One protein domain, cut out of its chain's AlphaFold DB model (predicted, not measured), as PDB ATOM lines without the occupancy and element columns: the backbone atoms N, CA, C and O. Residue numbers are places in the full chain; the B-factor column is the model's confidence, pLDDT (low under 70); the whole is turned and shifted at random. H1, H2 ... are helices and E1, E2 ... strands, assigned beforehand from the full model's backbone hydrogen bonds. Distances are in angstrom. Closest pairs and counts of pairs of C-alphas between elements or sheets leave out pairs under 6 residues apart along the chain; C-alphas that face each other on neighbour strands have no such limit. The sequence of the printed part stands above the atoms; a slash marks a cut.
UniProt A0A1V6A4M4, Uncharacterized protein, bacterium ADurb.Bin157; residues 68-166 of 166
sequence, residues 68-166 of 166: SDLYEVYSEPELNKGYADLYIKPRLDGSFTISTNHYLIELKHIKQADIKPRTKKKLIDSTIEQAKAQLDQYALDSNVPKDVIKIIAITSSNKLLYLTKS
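This is residues 68 to 166 of the 166 residues of an uncharacterized protein of bacterium ADurb.Bin157 (UniProt A0A1V6A4M4). What is the shape? A long, twisted sheet of five strands has one helix, H1, over one face, in two layers; H1 covers E3, E4 and E5 and leaves E1 bare. What makes it up? The 99 printed residues, mixed in class, have one named helix and five named strands, along the chain E1, E2, E3, H1, E4, E5; the mixed sheet's order is E1, E2, E3, E4, E5. It is only just loose, close to compact, with a radius of gyration of the C-alphas of 15.3 A, and spans 52 by 27 by 19 A.

How does the sheet begin? E1, residues 71 to 75, E2, residues 86 to 90, and E3, residues 103 to 109, form a meander, each strand the antiparallel neighbour of the one before. Within hydrogen-bond range are N 72 and O 89, 2.8 A, and N 88 and O 103, 2.9 A. How does it continue? E3, H1, residues 120 to 138, and E4, residues 149 to 156, form a strand-helix-strand unit, parallel neighbours with a helix between, its crossover right-handed; N 104 and O 149 are 2.9 A apart. E4 and E5, residues 159 to 165, form a hairpin, with N 154 and O 162 2.9 A apart. Where is H1? It is on the sheet at a height of 9.1 A, slantwise to the strands, at 35 degrees to E3 on the local plane; the closest C-alphas of H1 and E3, Ala 131 and Glu 106, are 6.2 A apart. In H1 every O i to N i+4 pair is within hydrogen-bond range.

Where does E1 begin? C-alpha 71 is at (565.379, 360.602, 297.331). How long are the longer elements? E3 measures 19.7 A, H1 27.1 A, E4 23.4 A and E5 18.2 A, ending with C-alpha 165 at (571.283, 353.155, 313.125).

How far does it reach? The two farthest C-alphas, of Gly 94 and Arg 118, are 52.5 A apart. Is it continuous and confident? The printed part has no cut, the link E2 to E3 is long, and residues 94 to 95 are under pLDDT 70.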
ATOM      1  N   SER A  68     570.989 361.176 292.657       86.56
ATOM      2  CA  SER A  68     569.949 360.176 292.481       86.56
ATOM      3  C   SER A  68     568.572 360.816 292.593       86.56
ATOM      4  O   SER A  68     568.292 361.529 293.552       86.56
ATOM      5  N   ASP A  69     567.676 360.484 291.666       86.00
ATOM      6  CA  ASP A  69     566.278 360.920 291.724       86.00
ATOM      7  C   ASP A  69     565.417 360.097 292.696       86.00
ATOM      8  O   ASP A  69     564.231 360.368 292.850       86.00
ATOM      9  N   LEU A  70     566.001 359.114 293.389       88.19
ATOM     10  CA  LEU A  70     565.274 358.229 294.305       88.19
ATOM     11  C   LEU A  70     564.864 358.918 295.617       88.19
ATOM     12  O   LEU A  70     563.911 358.497 296.268       88.19
ATOM     13  N   TYR A  71     565.588 359.956 296.038       90.38
ATOM     14  CA  TYR A  71     565.379 360.602 297.331       90.38
ATOM     15  C   TYR A  71     565.403 362.123 297.209       90.38
ATOM     16  O   TYR A  71     566.179 362.701 296.452       90.38
ATOM     17  N   GLU A  72     564.585 362.786 298.018       92.62
ATOM     18  CA  GLU A  72     564.721 364.210 298.298       92.62
ATOM     19  C   GLU A  72     565.604 364.374 299.540       92.62
ATOM     20  O   GLU A  72     565.281 363.870 300.619       92.62
ATOM     21  N   VAL A  73     566.737 365.059 299.372       95.44
ATOM     22  CA  VAL A  73     567.756 365.260 300.410       95.44
ATOM     23  C   VAL A  73     567.779 366.731 300.805       95.44
ATOM     24  O   VAL A  73     568.036 367.599 299.973       95.44
ATOM     25  N   TYR A  74     567.539 367.009 302.081       96.19
ATOM     26  CA  TYR A  74     567.562 368.348 302.658       96.19
ATOM     27  C   TYR A  74     568.751 368.476 303.603       96.19
ATOM     28  O   TYR A  74     568.904 367.658 304.507       96.19
ATOM     29  N   SER A  75     569.565 369.510 303.410       96.06
ATOM     30  CA  SER A  75     570.625 369.909 304.341       96.06
ATOM     31  C   SER A  75     570.132 371.055 305.206       96.06
ATOM     32  O   SER A  75     569.513 371.977 304.681       96.06
ATOM     33  N   GLU A  76     570.426 371.004 306.505       95.75
ATOM     34  CA  GLU A  76     570.033 372.041 307.472       95.75
ATOM     35  C   GLU A  76     568.531 372.397 307.465       95.75
ATOM     36  O   GLU A  76     568.200 373.579 307.580       95.75
ATOM     37  N   PRO A  77     567.580 371.446 307.323       96.88
ATOM     38  CA  PRO A  77     566.175 371.786 307.495       96.88
ATOM     39  C   PRO A  77     565.910 372.195 308.947       96.88
ATOM     40  O   PRO A  77     566.368 371.543 309.889       96.88
ATOM     41  N   GLU A  78     565.127 373.257 309.119       97.19
ATOM     42  CA  GLU A  78     564.600 373.634 310.425       97.19
ATOM     43  C   GLU A  78     563.540 372.606 310.850       97.19
ATOM     44  O   GLU A  78     562.498 372.480 310.208       97.19
ATOM     45  N   LEU A  79     563.828 371.850 311.909       95.38
ATOM     46  CA  LEU A  79     562.970 370.805 312.463       95.38
ATOM     47  C   LEU A  79     562.875 370.989 313.972       95.38
ATOM     48  O   LEU A  79     563.894 371.009 314.662       95.38
ATOM     49  N   ASN A  80     561.651 371.130 314.482       93.88
ATOM     50  CA  ASN A  80     561.329 371.307 315.899       93.88
ATOM     51  C   ASN A  80     562.409 372.072 316.703       93.88
ATOM     52  O   ASN A  80     563.101 371.515 317.563       93.88
ATOM     53  N   LYS A  81     562.535 373.379 316.438       91.12
ATOM     54  CA  LYS A  81     563.437 374.305 317.155       91.12
ATOM     55  C   LYS A  81     564.937 373.984 317.022       91.12
ATOM     56  O   LYS A  81     565.711 374.314 317.921       91.12
ATOM     57  N   GLY A  82     565.362 373.356 315.931       93.06
ATOM     58  CA  GLY A  82     566.774 373.187 315.594       93.06
ATOM     59  C   GLY A  82     566.980 372.906 314.110       93.06
ATOM     60  O   GLY A  82     566.024 372.908 313.342       93.06
ATOM     61  N   TYR A  83     568.233 372.691 313.712       96.12
ATOM     62  CA  TYR A  83     568.624 372.459 312.322       96.12
ATOM     63  C   TYR A  83     569.307 371.098 312.241       96.12
ATOM     64  O   TYR A  83     570.382 370.919 312.811       96.12
ATOM     65  N   ALA A  84     568.665 370.134 311.584       96.31
ATOM     66  CA  ALA A  84     569.251 368.808 311.390       96.31
ATOM     67  C   ALA A  84     570.343 368.844 310.316       96.31
ATOM     68  O   ALA A  84     570.210 369.583 309.346       96.31
ATOM     69  N   ASP A  85     571.391 368.022 310.417       96.81
ATOM     70  CA  ASP A  85     572.422 368.012 309.369       96.81
ATOM     71  C   ASP A  85     571.849 367.563 308.025       96.81
ATOM     72  O   ASP A  85     572.008 368.263 307.021       96.81
ATOM     73  N   LEU A  86     571.162 366.414 308.008       97.31
ATOM     74  CA  LEU A  86     570.435 365.935 306.835       97.31
ATOM     75  C   LEU A  86     569.089 365.311 307.209       97.31
ATOM     76  O   LEU A  86     568.988 364.496 308.129       97.31
ATOM     77  N   TYR A  87     568.080 365.617 306.400       97.81
ATOM     78  CA  TYR A  87     566.814 364.896 306.340       97.81
ATOM     79  C   TYR A  87     566.625 364.330 304.936       97.81
ATOM     80  O   TYR A  87     566.768 365.046 303.946       97.81
ATOM     81  N   ILE A  88     566.309 363.044 304.842       96.12
ATOM     82  CA  ILE A  88     566.118 362.343 303.574       96.12
ATOM     83  C   ILE A  88     564.725 361.734 303.575       96.12
ATOM     84  O   ILE A  88     564.368 361.001 304.500       96.12
ATOM     85  N   LYS A  89     563.956 361.991 302.519       93.88
ATOM     86  CA  LYS A  89     562.662 361.345 302.290       93.88
ATOM     87  C   LYS A  89     562.636 360.687 300.904       93.88
ATOM     88  O   LYS A  89     563.290 361.188 299.986       93.88
ATOM     89  N   PRO A  90     561.927 359.561 300.736       91.88
ATOM     90  CA  PRO A  90     561.805 358.906 299.439       91.88
ATOM     91  C   PRO A  90     561.054 359.812 298.462       91.88
ATOM     92  O   PRO A  90     560.066 360.450 298.834       91.88
ATOM     93  N   ARG A  91     561.491 359.837 297.201       87.94
ATOM     94  CA  ARG A  91     560.688 360.426 296.133       87.94
ATOM     95  C   ARG A  91     559.656 359.385 295.707       87.94
ATOM     96  O   ARG A  91     559.997 358.359 295.135       87.94
ATOM     97  N   LEU A  92     558.390 359.637 296.032       78.94
ATOM     98  CA  LEU A  92     557.278 358.720 295.753       78.94
ATOM     99  C   LEU A  92     556.674 358.935 294.359       78.94
ATOM    100  O   LEU A  92     555.473 358.727 294.166       78.94
ATOM    101  N   ASP A  93     557.476 359.365 293.383       74.62
ATOM    102  CA  ASP A  93     557.011 359.285 292.005       74.62
ATOM    103  C   ASP A  93     556.845 357.799 291.648       74.62
ATOM    104  O   ASP A  93     557.637 356.942 292.041       74.62
ATOM    105  N   GLY A  94     555.733 357.449 291.003       61.75
ATOM    106  CA  GLY A  94     555.317 356.052 290.830       61.75
ATOM    107  C   GLY A  94     556.217 355.218 289.909       61.75
ATOM    108  O   GLY A  94     555.781 354.168 289.444       61.75
ATOM    109  N   SER A  95     557.424 355.694 289.587       67.62
ATOM    110  CA  SER A  95     558.325 355.084 288.614       67.62
ATOM    111  C   SER A  95     559.377 354.159 289.237       67.62
ATOM    112  O   SER A  95     559.888 353.278 288.541       67.62
ATOM    113  N   PHE A  96     559.651 354.279 290.544       73.56
ATOM    114  CA  PHE A  96     560.703 353.512 291.217       73.56
ATOM    115  C   PHE A  96     560.189 352.640 292.371       73.56
ATOM    116  O   PHE A  96     559.478 353.095 293.264       73.56
ATOM    117  N   THR A  97     560.638 351.382 292.413       77.31
ATOM    118  CA  THR A  97     560.457 350.496 293.575       77.31
ATOM    119  C   THR A  97     561.623 350.685 294.542       77.31
ATOM    120  O   THR A  97     562.664 350.041 294.404       77.31
ATOM    121  N   ILE A  98     561.463 351.577 295.520       79.69
ATOM    122  CA  ILE A  98     562.478 351.879 296.541       79.69
ATOM    123  C   ILE A  98     561.942 351.723 297.962       79.69
ATOM    124  O   ILE A  98     560.740 351.615 298.196       79.69
ATOM    125  N   SER A  99     562.856 351.733 298.934       80.69
ATOM    126  CA  SER A  99     562.478 351.847 300.339       80.69
ATOM    127  C   SER A  99     561.766 353.177 300.589       80.69
ATOM    128  O   SER A  99     562.285 354.234 300.239       80.69
ATOM    129  N   THR A 100     560.621 353.112 301.264       87.31
ATOM    130  CA  THR A 100     559.809 354.272 301.654       87.31
ATOM    131  C   THR A 100     560.240 354.888 302.990       87.31
ATOM    132  O   THR A 100     559.509 355.686 303.568       87.31
ATOM    133  N   ASN A 101     561.403 354.497 303.516       93.00
ATOM    134  CA  ASN A 101     561.878 354.984 304.805       93.00
ATOM    135  C   ASN A 101     562.366 356.430 304.703       93.00
ATOM    136  O   ASN A 101     563.056 356.804 303.754       93.00
ATOM    137  N   HIS A 102     562.076 357.205 305.742       96.19
ATOM    138  CA  HIS A 102     562.685 358.509 305.968       96.19
ATOM    139  C   HIS A 102     563.932 358.356 306.838       96.19
ATOM    140  O   HIS A 102     564.004 357.446 307.668       96.19
ATOM    141  N   TYR A 103     564.892 359.267 306.687       97.19
ATOM    142  CA  TYR A 103     566.129 359.257 307.460       97.19
ATOM    143  C   TYR A 103     566.445 360.633 308.033       97.19
ATOM    144  O   TYR A 103     566.398 361.630 307.316       97.19
ATOM    145  N   LEU A 104     566.837 360.666 309.303       98.25
ATOM    146  CA  LEU A 104     567.535 361.793 309.915       98.25
ATOM    147  C   LEU A 104     568.980 361.380 310.168       98.25
ATOM    148  O   LEU A 104     569.226 360.329 310.763       98.25
ATOM    149  N   ILE A 105     569.928 362.197 309.722       97.81
ATOM    150  CA  ILE A 105     571.356 361.958 309.928       97.81
ATOM    151  C   ILE A 105     571.911 363.098 310.772       97.81
ATOM    152  O   ILE A 105     571.745 364.256 310.403       97.81
ATOM    153  N   GLU A 106     572.593 362.747 311.860       97.81
ATOM    154  CA  GLU A 106     573.397 363.672 312.657       97.81
ATOM    155  C   GLU A 106     574.875 363.302 312.513       97.81
ATOM    156  O   GLU A 106     575.291 362.152 312.732       97.81
ATOM    157  N   LEU A 107     575.677 364.287 312.136       96.75
ATOM    158  CA  LEU A 107     577.111 364.186 311.970       96.75
ATOM    159  C   LEU A 107     577.791 364.802 313.191       96.75
ATOM    160  O   LEU A 107     577.404 365.849 313.696       96.75
ATOM    161  N   LYS A 108     578.835 364.139 313.685       96.12
ATOM    162  CA  LYS A 108     579.707 364.690 314.725       96.12
ATOM    163  C   LYS A 108     581.164 364.542 314.341       96.12
ATOM    164  O   LYS A 108     581.581 363.512 313.811       96.12
ATOM    165  N   HIS A 109     581.969 365.542 314.660       94.19
ATOM    166  CA  HIS A 109     583.401 365.537 314.435       94.19
ATOM    167  C   HIS A 109     584.163 365.716 315.744       94.19
ATOM    168  O   HIS A 109     584.092 366.741 316.418       94.19
ATOM    169  N   ILE A 110     584.990 364.725 316.063       94.00
ATOM    170  CA  ILE A 110     585.913 364.776 317.190       94.00
ATOM    171  C   ILE A 110     587.303 365.106 316.655       94.00
ATOM    172  O   ILE A 110     587.871 364.362 315.850       94.00
ATOM    173  N   LYS A 111     587.902 366.194 317.150       91.00
ATOM    174  CA  LYS A 111     589.274 366.554 316.777       91.00
ATOM    175  C   LYS A 111     590.234 365.465 317.231       91.00
ATOM    176  O   LYS A 111     590.166 364.977 318.357       91.00
ATOM    177  N   GLN A 112     591.211 365.145 316.387       88.94
ATOM    178  CA  GLN A 112     592.182 364.093 316.688       88.94
ATOM    179  C   GLN A 112     592.945 364.339 318.005       88.94
ATOM    180  O   GLN A 112     593.232 363.385 318.724       88.94
ATOM    181  N   ALA A 113     593.228 365.604 318.336       90.62
ATOM    182  CA  ALA A 113     593.911 365.995 319.570       90.62
ATOM    183  C   ALA A 113     593.119 365.662 320.854       90.62
ATOM    184  O   ALA A 113     593.721 365.446 321.906       90.62
ATOM    185  N   ASP A 114     591.790 365.566 320.764       91.94
ATOM    186  CA  ASP A 114     590.914 365.271 321.903       91.94
ATOM    187  C   ASP A 114     590.790 363.756 322.153       91.94
ATOM    188  O   ASP A 114     590.396 363.307 323.234       91.94
ATOM    189  N   ILE A 115     591.193 362.935 321.177       92.19
ATOM    190  CA  ILE A 115     591.126 361.475 321.250       92.19
ATOM    191  C   ILE A 115     592.332 360.942 322.023       92.19
ATOM    192  O   ILE A 115     593.377 360.616 321.459       92.19
ATOM    193  N   LYS A 116     592.164 360.780 323.335       94.44
ATOM    194  CA  LYS A 116     593.167 360.150 324.205       94.44
ATOM    195  C   LYS A 116     592.806 358.682 324.455       94.44
ATOM    196  O   LYS A 116     591.639 358.405 324.738       94.44
ATOM    197  N   PRO A 117     593.763 357.729 324.439       92.69
ATOM    198  CA  PRO A 117     593.464 356.300 324.591       92.69
ATOM    199  C   PRO A 117     592.599 355.965 325.814       92.69
ATOM    200  O   PRO A 117     591.657 355.187 325.709       92.69
ATOM    201  N   ARG A 118     592.866 356.615 326.955       94.38
ATOM    202  CA  ARG A 118     592.157 356.373 328.222       94.38
ATOM    203  C   ARG A 118     590.732 356.937 328.270       94.38
ATOM    204  O   ARG A 118     589.928 356.448 329.050       94.38
ATOM    205  N   THR A 119     590.413 357.959 327.472       94.38
ATOM    206  CA  THR A 119     589.112 358.657 327.523       94.38
ATOM    207  C   THR A 119     588.302 358.529 326.237       94.38
ATOM    208  O   THR A 119     587.151 358.956 326.211       94.38
ATOM    209  N   LYS A 120     588.866 357.915 325.187       94.25
ATOM    210  CA  LYS A 120     588.247 357.768 323.862       94.25
ATOM    211  C   LYS A 120     586.825 357.220 323.936       94.25
ATOM    212  O   LYS A 120     585.940 357.791 323.315       94.25
ATOM    213  N   LYS A 121     586.611 356.134 324.686       95.69
ATOM    214  CA  LYS A 121     585.289 355.506 324.804       95.69
ATOM    215  C   LYS A 121     584.272 356.480 325.401       95.69
ATOM    216  O   LYS A 121     583.281 356.780 324.759       95.69
ATOM    217  N   LYS A 122     584.589 357.059 326.564       97.00
ATOM    218  CA  LYS A 122     583.726 358.035 327.245       97.00
ATOM    219  C   LYS A 122     583.389 359.238 326.356       97.00
ATOM    220  O   LYS A 122     582.258 359.697 326.380       97.00
ATOM    221  N   LEU A 123     584.364 359.731 325.589       96.94
ATOM    222  CA  LEU A 123     584.173 360.842 324.656       96.94
ATOM    223  C   LEU A 123     583.212 360.477 323.514       96.94
ATOM    224  O   LEU A 123     582.337 361.267 323.175       96.94
ATOM    225  N   ILE A 124     583.366 359.286 322.931       95.94
ATOM    226  CA  ILE A 124     582.455 358.788 321.893       95.94
ATOM    227  C   ILE A 124     581.056 358.589 322.481       95.94
ATOM    228  O   ILE A 124     580.105 359.123 321.926       95.94
ATOM    229  N   ASP A 125     580.938 357.923 323.632       97.00
ATOM    230  CA  ASP A 125     579.658 357.668 324.300       97.00
ATOM    231  C   ASP A 125     578.915 358.982 324.602       97.00
ATOM    232  O   ASP A 125     577.746 359.120 324.258       97.00
ATOM    233  N   SER A 126     579.594 360.003 325.146       97.81
ATOM    234  CA  SER A 126     578.957 361.307 325.386       97.81
ATOM    235  C   SER A 126     578.532 362.014 324.098       97.81
ATOM    236  O   SER A 126     577.519 362.705 324.086       97.81
ATOM    237  N   THR A 127     579.298 361.846 323.017       97.62
ATOM    238  CA  THR A 127     578.974 362.429 321.705       97.62
ATOM    239  C   THR A 127     577.761 361.733 321.081       97.62
ATOM    240  O   THR A 127     576.915 362.394 320.484       97.62
ATOM    241  N   ILE A 128     577.636 360.412 321.260       97.56
ATOM    242  CA  ILE A 128     576.465 359.635 320.836       97.56
ATOM    243  C   ILE A 128     575.215 360.128 321.563       97.56
ATOM    244  O   ILE A 128     574.206 360.375 320.914       97.56
ATOM    245  N   GLU A 129     575.272 360.300 322.884       97.81
ATOM    246  CA  GLU A 129     574.106 360.750 323.658       97.81
ATOM    247  C   GLU A 129     573.657 362.166 323.267       97.81
ATOM    248  O   GLU A 129     572.460 362.425 323.164       97.81
ATOM    249  N   GLN A 130     574.596 363.065 322.957       97.75
ATOM    250  CA  GLN A 130     574.269 364.385 322.404       97.75
ATOM    251  C   GLN A 130     573.576 364.281 321.040       97.75
ATOM    252  O   GLN A 130     572.531 364.897 320.837       97.75
ATOM    253  N   ALA A 131     574.122 363.472 320.128       97.94
ATOM    254  CA  ALA A 131     573.545 363.277 318.800       97.94
ATOM    255  C   ALA A 131     572.150 362.632 318.863       97.94
ATOM    256  O   ALA A 131     571.245 363.051 318.146       97.94
ATOM    257  N   LYS A 132     571.943 361.655 319.757       97.94
ATOM    258  CA  LYS A 132     570.625 361.051 319.997       97.94
ATOM    259  C   LYS A 132     569.614 362.083 320.468       97.94
ATOM    260  O   LYS A 132     568.537 362.154 319.897       97.94
ATOM    261  N   ALA A 133     569.974 362.911 321.450       98.00
ATOM    262  CA  ALA A 133     569.077 363.943 321.961       98.00
ATOM    263  C   ALA A 133     568.645 364.930 320.862       98.00
ATOM    264  O   ALA A 133     567.475 365.301 320.798       98.00
ATOM    265  N   GLN A 134     569.561 365.311 319.964       98.00
ATOM    266  CA  GLN A 134     569.234 366.143 318.803       98.00
ATOM    267  C   GLN A 134     568.292 365.424 317.828       98.00
ATOM    268  O   GLN A 134     567.252 365.968 317.468       98.00
ATOM    269  N   LEU A 135     568.597 364.178 317.454       98.19
ATOM    270  CA  LEU A 135     567.746 363.385 316.559       98.19
ATOM    271  C   LEU A 135     566.355 363.119 317.151       98.19
ATOM    272  O   LEU A 135     565.363 363.120 316.423       98.19
ATOM    273  N   ASP A 136     566.269 362.900 318.461       97.62
ATOM    274  CA  ASP A 136     565.011 362.768 319.189       97.62
ATOM    275  C   ASP A 136     564.216 364.070 319.153       97.62
ATOM    276  O   ASP A 136     563.017 364.027 318.894       97.62
ATOM    277  N   GLN A 137     564.873 365.219 319.335       97.88
ATOM    278  CA  GLN A 137     564.232 366.523 319.211       97.88
ATOM    279  C   GLN A 137     563.683 366.748 317.797       97.88
ATOM    280  O   GLN A 137     562.524 367.139 317.661       97.88
ATOM    281  N   TYR A 138     564.478 366.491 316.755       98.12
ATOM    282  CA  TYR A 138     564.066 366.699 315.361       98.12
ATOM    283  C   TYR A 138     562.920 365.773 314.950       98.12
ATOM    284  O   TYR A 138     562.019 366.187 314.227       98.12
ATOM    285  N   ALA A 139     562.902 364.536 315.456       97.69
ATOM    286  CA  ALA A 139     561.844 363.565 315.178       97.69
ATOM    287  C   ALA A 139     560.469 363.932 315.775       97.69
ATOM    288  O   ALA A 139     559.485 363.262 315.475       97.69
ATOM    289  N   LEU A 140     560.384 364.970 316.615       97.38
ATOM    290  CA  LEU A 140     559.110 365.504 317.108       97.38
ATOM    291  C   LEU A 140     558.451 366.486 316.124       97.38
ATOM    292  O   LEU A 140     557.320 366.907 316.370       97.38
ATOM    293  N   ASP A 141     559.140 366.884 315.050       97.94
ATOM    294  CA  ASP A 141     558.577 367.771 314.034       97.94
ATOM    295  C   ASP A 141     557.425 367.097 313.276       97.94
ATOM    296  O   ASP A 141     557.493 365.921 312.922       97.94
ATOM    297  N   SER A 142     556.364 367.850 312.980       95.75
ATOM    298  CA  SER A 142     555.179 367.319 312.297       95.75
ATOM    299  C   SER A 142     555.449 366.842 310.867       95.75
ATOM    300  O   SER A 142     554.664 366.060 310.335       95.75
ATOM    301  N   ASN A 143     556.530 367.312 310.237       93.25
ATOM    302  CA  ASN A 143     556.919 366.926 308.877       93.25
ATOM    303  C   ASN A 143     557.796 365.663 308.835       93.25
ATOM    304  O   ASN A 143     558.188 365.217 307.751       93.25
ATOM    305  N   VAL A 144     558.123 365.097 310.000       96.62
ATOM    306  CA  VAL A 144     558.934 363.887 310.139       96.62
ATOM    307  C   VAL A 144     558.032 362.732 310.585       96.62
ATOM    308  O   VAL A 144     557.309 362.856 311.575       96.62
ATOM    309  N   PRO A 145     558.025 361.590 309.876       96.38
ATOM    310  CA  PRO A 145     557.191 360.464 310.264       96.38
ATOM    311  C   PRO A 145     557.750 359.747 311.499       96.38
ATOM    312  O   PRO A 145     558.949 359.764 311.780       96.38
ATOM    313  N   LYS A 146     556.869 359.077 312.247       94.31
ATOM    314  CA  LYS A 146     557.218 358.435 313.528       94.31
ATOM    315  C   LYS A 146     558.197 357.268 313.390       94.31
ATOM    316  O   LYS A 146     558.889 356.946 314.350       94.31
ATOM    317  N   ASP A 147     558.227 356.626 312.230       94.81
ATOM    318  CA  ASP A 147     559.106 355.509 311.883       94.81
ATOM    319  C   ASP A 147     560.406 355.964 311.196       94.81
ATOM    320  O   ASP A 147     561.129 355.140 310.633       94.81
ATOM    321  N   VAL A 148     560.729 357.265 311.263       97.38
ATOM    322  CA  VAL A 148     561.991 357.808 310.754       97.38
ATOM    323  C   VAL A 148     563.189 357.040 311.309       97.38
ATOM    324  O   VAL A 148     563.317 356.792 312.511       97.38
ATOM    325  N   ILE A 149     564.106 356.680 310.418       97.75
ATOM    326  CA  ILE A 149     565.348 356.015 310.781       97.75
ATOM    327  C   ILE A 149     566.381 357.069 311.171       97.75
ATOM    328  O   ILE A 149     566.708 357.963 310.393       97.75
ATOM    329  N   LYS A 150     566.940 356.937 312.370       98.25
ATOM    330  CA  LYS A 150     567.955 357.846 312.900       98.25
ATOM    331  C   LYS A 150     569.344 357.277 312.643       98.25
ATOM    332  O   LYS A 150     569.600 356.105 312.918       98.25
ATOM    333  N   ILE A 151     570.248 358.086 312.109       98.06
ATOM    334  CA  ILE A 151     571.631 357.699 311.821       98.06
ATOM    335  C   ILE A 151     572.566 358.668 312.530       98.06
ATOM    336  O   ILE A 151     572.426 359.881 312.410       98.06
ATOM    337  N   ILE A 152     573.552 358.117 313.233       97.81
ATOM    338  CA  ILE A 152     574.618 358.898 313.865       97.81
ATOM    339  C   ILE A 152     575.938 358.480 313.241       97.81
ATOM    340  O   ILE A 152     576.294 357.298 313.293       97.81
ATOM    341  N   ALA A 153     576.681 359.444 312.702       96.50
ATOM    342  CA  ALA A 153     578.036 359.231 312.214       96.50
ATOM    343  C   ALA A 153     579.013 360.148 312.952       96.50
ATOM    344  O   ALA A 153     578.901 361.370 312.910       96.50
ATOM    345  N   ILE A 154     580.006 359.552 313.612       95.69
ATOM    346  CA  ILE A 154     581.051 360.287 314.326       95.69
ATOM    347  C   ILE A 154     582.367 360.088 313.594       95.69
ATOM    348  O   ILE A 154     582.834 358.961 313.425       95.69
ATOM    349  N   THR A 155     582.999 361.183 313.199       92.81
ATOM    350  CA  THR A 155     584.251 361.195 312.444       92.81
ATOM    351  C   THR A 155     585.376 361.844 313.245       92.81
ATOM    352  O   THR A 155     585.154 362.599 314.190       92.81
ATOM    353  N   SER A 156     586.614 361.548 312.868       90.50
ATOM    354  CA  SER A 156     587.736 362.471 313.044       90.50
ATOM    355  C   SER A 156     588.383 362.716 311.686       90.50
ATOM    356  O   SER A 156     587.974 362.126 310.686       90.50
ATOM    357  N   SER A 157     589.413 363.560 311.639       81.81
ATOM    358  CA  SER A 157     590.023 364.044 310.392       81.81
ATOM    359  C   SER A 157     590.439 362.957 309.390       81.81
ATOM    360  O   SER A 157     590.615 363.262 308.219       81.81
ATOM    361  N   ASN A 158     590.635 361.708 309.822       80.19
ATOM    362  CA  ASN A 158     591.071 360.614 308.952       80.19
ATOM    363  C   ASN A 158     590.358 359.274 309.187       80.19
ATOM    364  O   ASN A 158     590.840 358.246 308.712       80.19
ATOM    365  N   LYS A 159     589.262 359.238 309.952       87.25
ATOM    366  CA  LYS A 159     588.575 357.978 310.279       87.25
ATOM    367  C   LYS A 159     587.122 358.189 310.672       87.25
ATOM    368  O   LYS A 159     586.776 359.155 311.347       87.25
ATOM    369  N   LEU A 160     586.307 357.197 310.342       90.69
ATOM    370  CA  LEU A 160     585.000 356.993 310.949       90.69
ATOM    371  C   LEU A 160     585.207 356.331 312.317       90.69
ATOM    372  O   LEU A 160     585.799 355.258 312.420       90.69
ATOM    373  N   LEU A 161     584.791 357.009 313.381       92.56
ATOM    374  CA  LEU A 161     584.914 356.532 314.759       92.56
ATOM    375  C   LEU A 161     583.721 355.685 315.184       92.56
ATOM    376  O   LEU A 161     583.891 354.771 315.989       92.56
ATOM    377  N   TYR A 162     582.537 356.027 314.683       93.69
ATOM    378  CA  TYR A 162     581.283 355.381 315.030       93.69
ATOM    379  C   TYR A 162     580.255 355.613 313.922       93.69
ATOM    380  O   TYR A 162     580.190 356.707 313.363       93.69
ATOM    381  N   LEU A 163     579.463 354.589 313.621       95.31
ATOM    382  CA  LEU A 163     578.313 354.670 312.731       95.31
ATOM    383  C   LEU A 163     577.253 353.711 313.250       95.31
ATOM    384  O   LEU A 163     577.531 352.522 313.410       95.31
ATOM    385  N   THR A 164     576.055 354.220 313.510       93.44
ATOM    386  CA  THR A 164     574.930 353.382 313.928       93.44
ATOM    387  C   THR A 164     573.630 353.859 313.314       93.44
ATOM    388  O   THR A 164     573.441 355.051 313.067       93.44
ATOM    389  N   LYS A 165     572.719 352.903 313.150       90.75
ATOM    390  CA  LYS A 165     571.283 353.155 313.125       90.75
ATOM    391  C   LYS A 165     570.800 353.185 314.580       90.75
ATOM    392  O   LYS A 165     571.170 352.289 315.341       90.75
ATOM    393  N   SER A 166     570.068 354.225 314.966       75.06
ATOM    394  CA  SER A 166     569.465 354.392 316.295       75.06
ATOM    395  C   SER A 166     567.955 354.220 316.248       75.06
ATOM    396  O   SER A 166     567.369 354.339 315.148       75.06
TER     397      SER A 166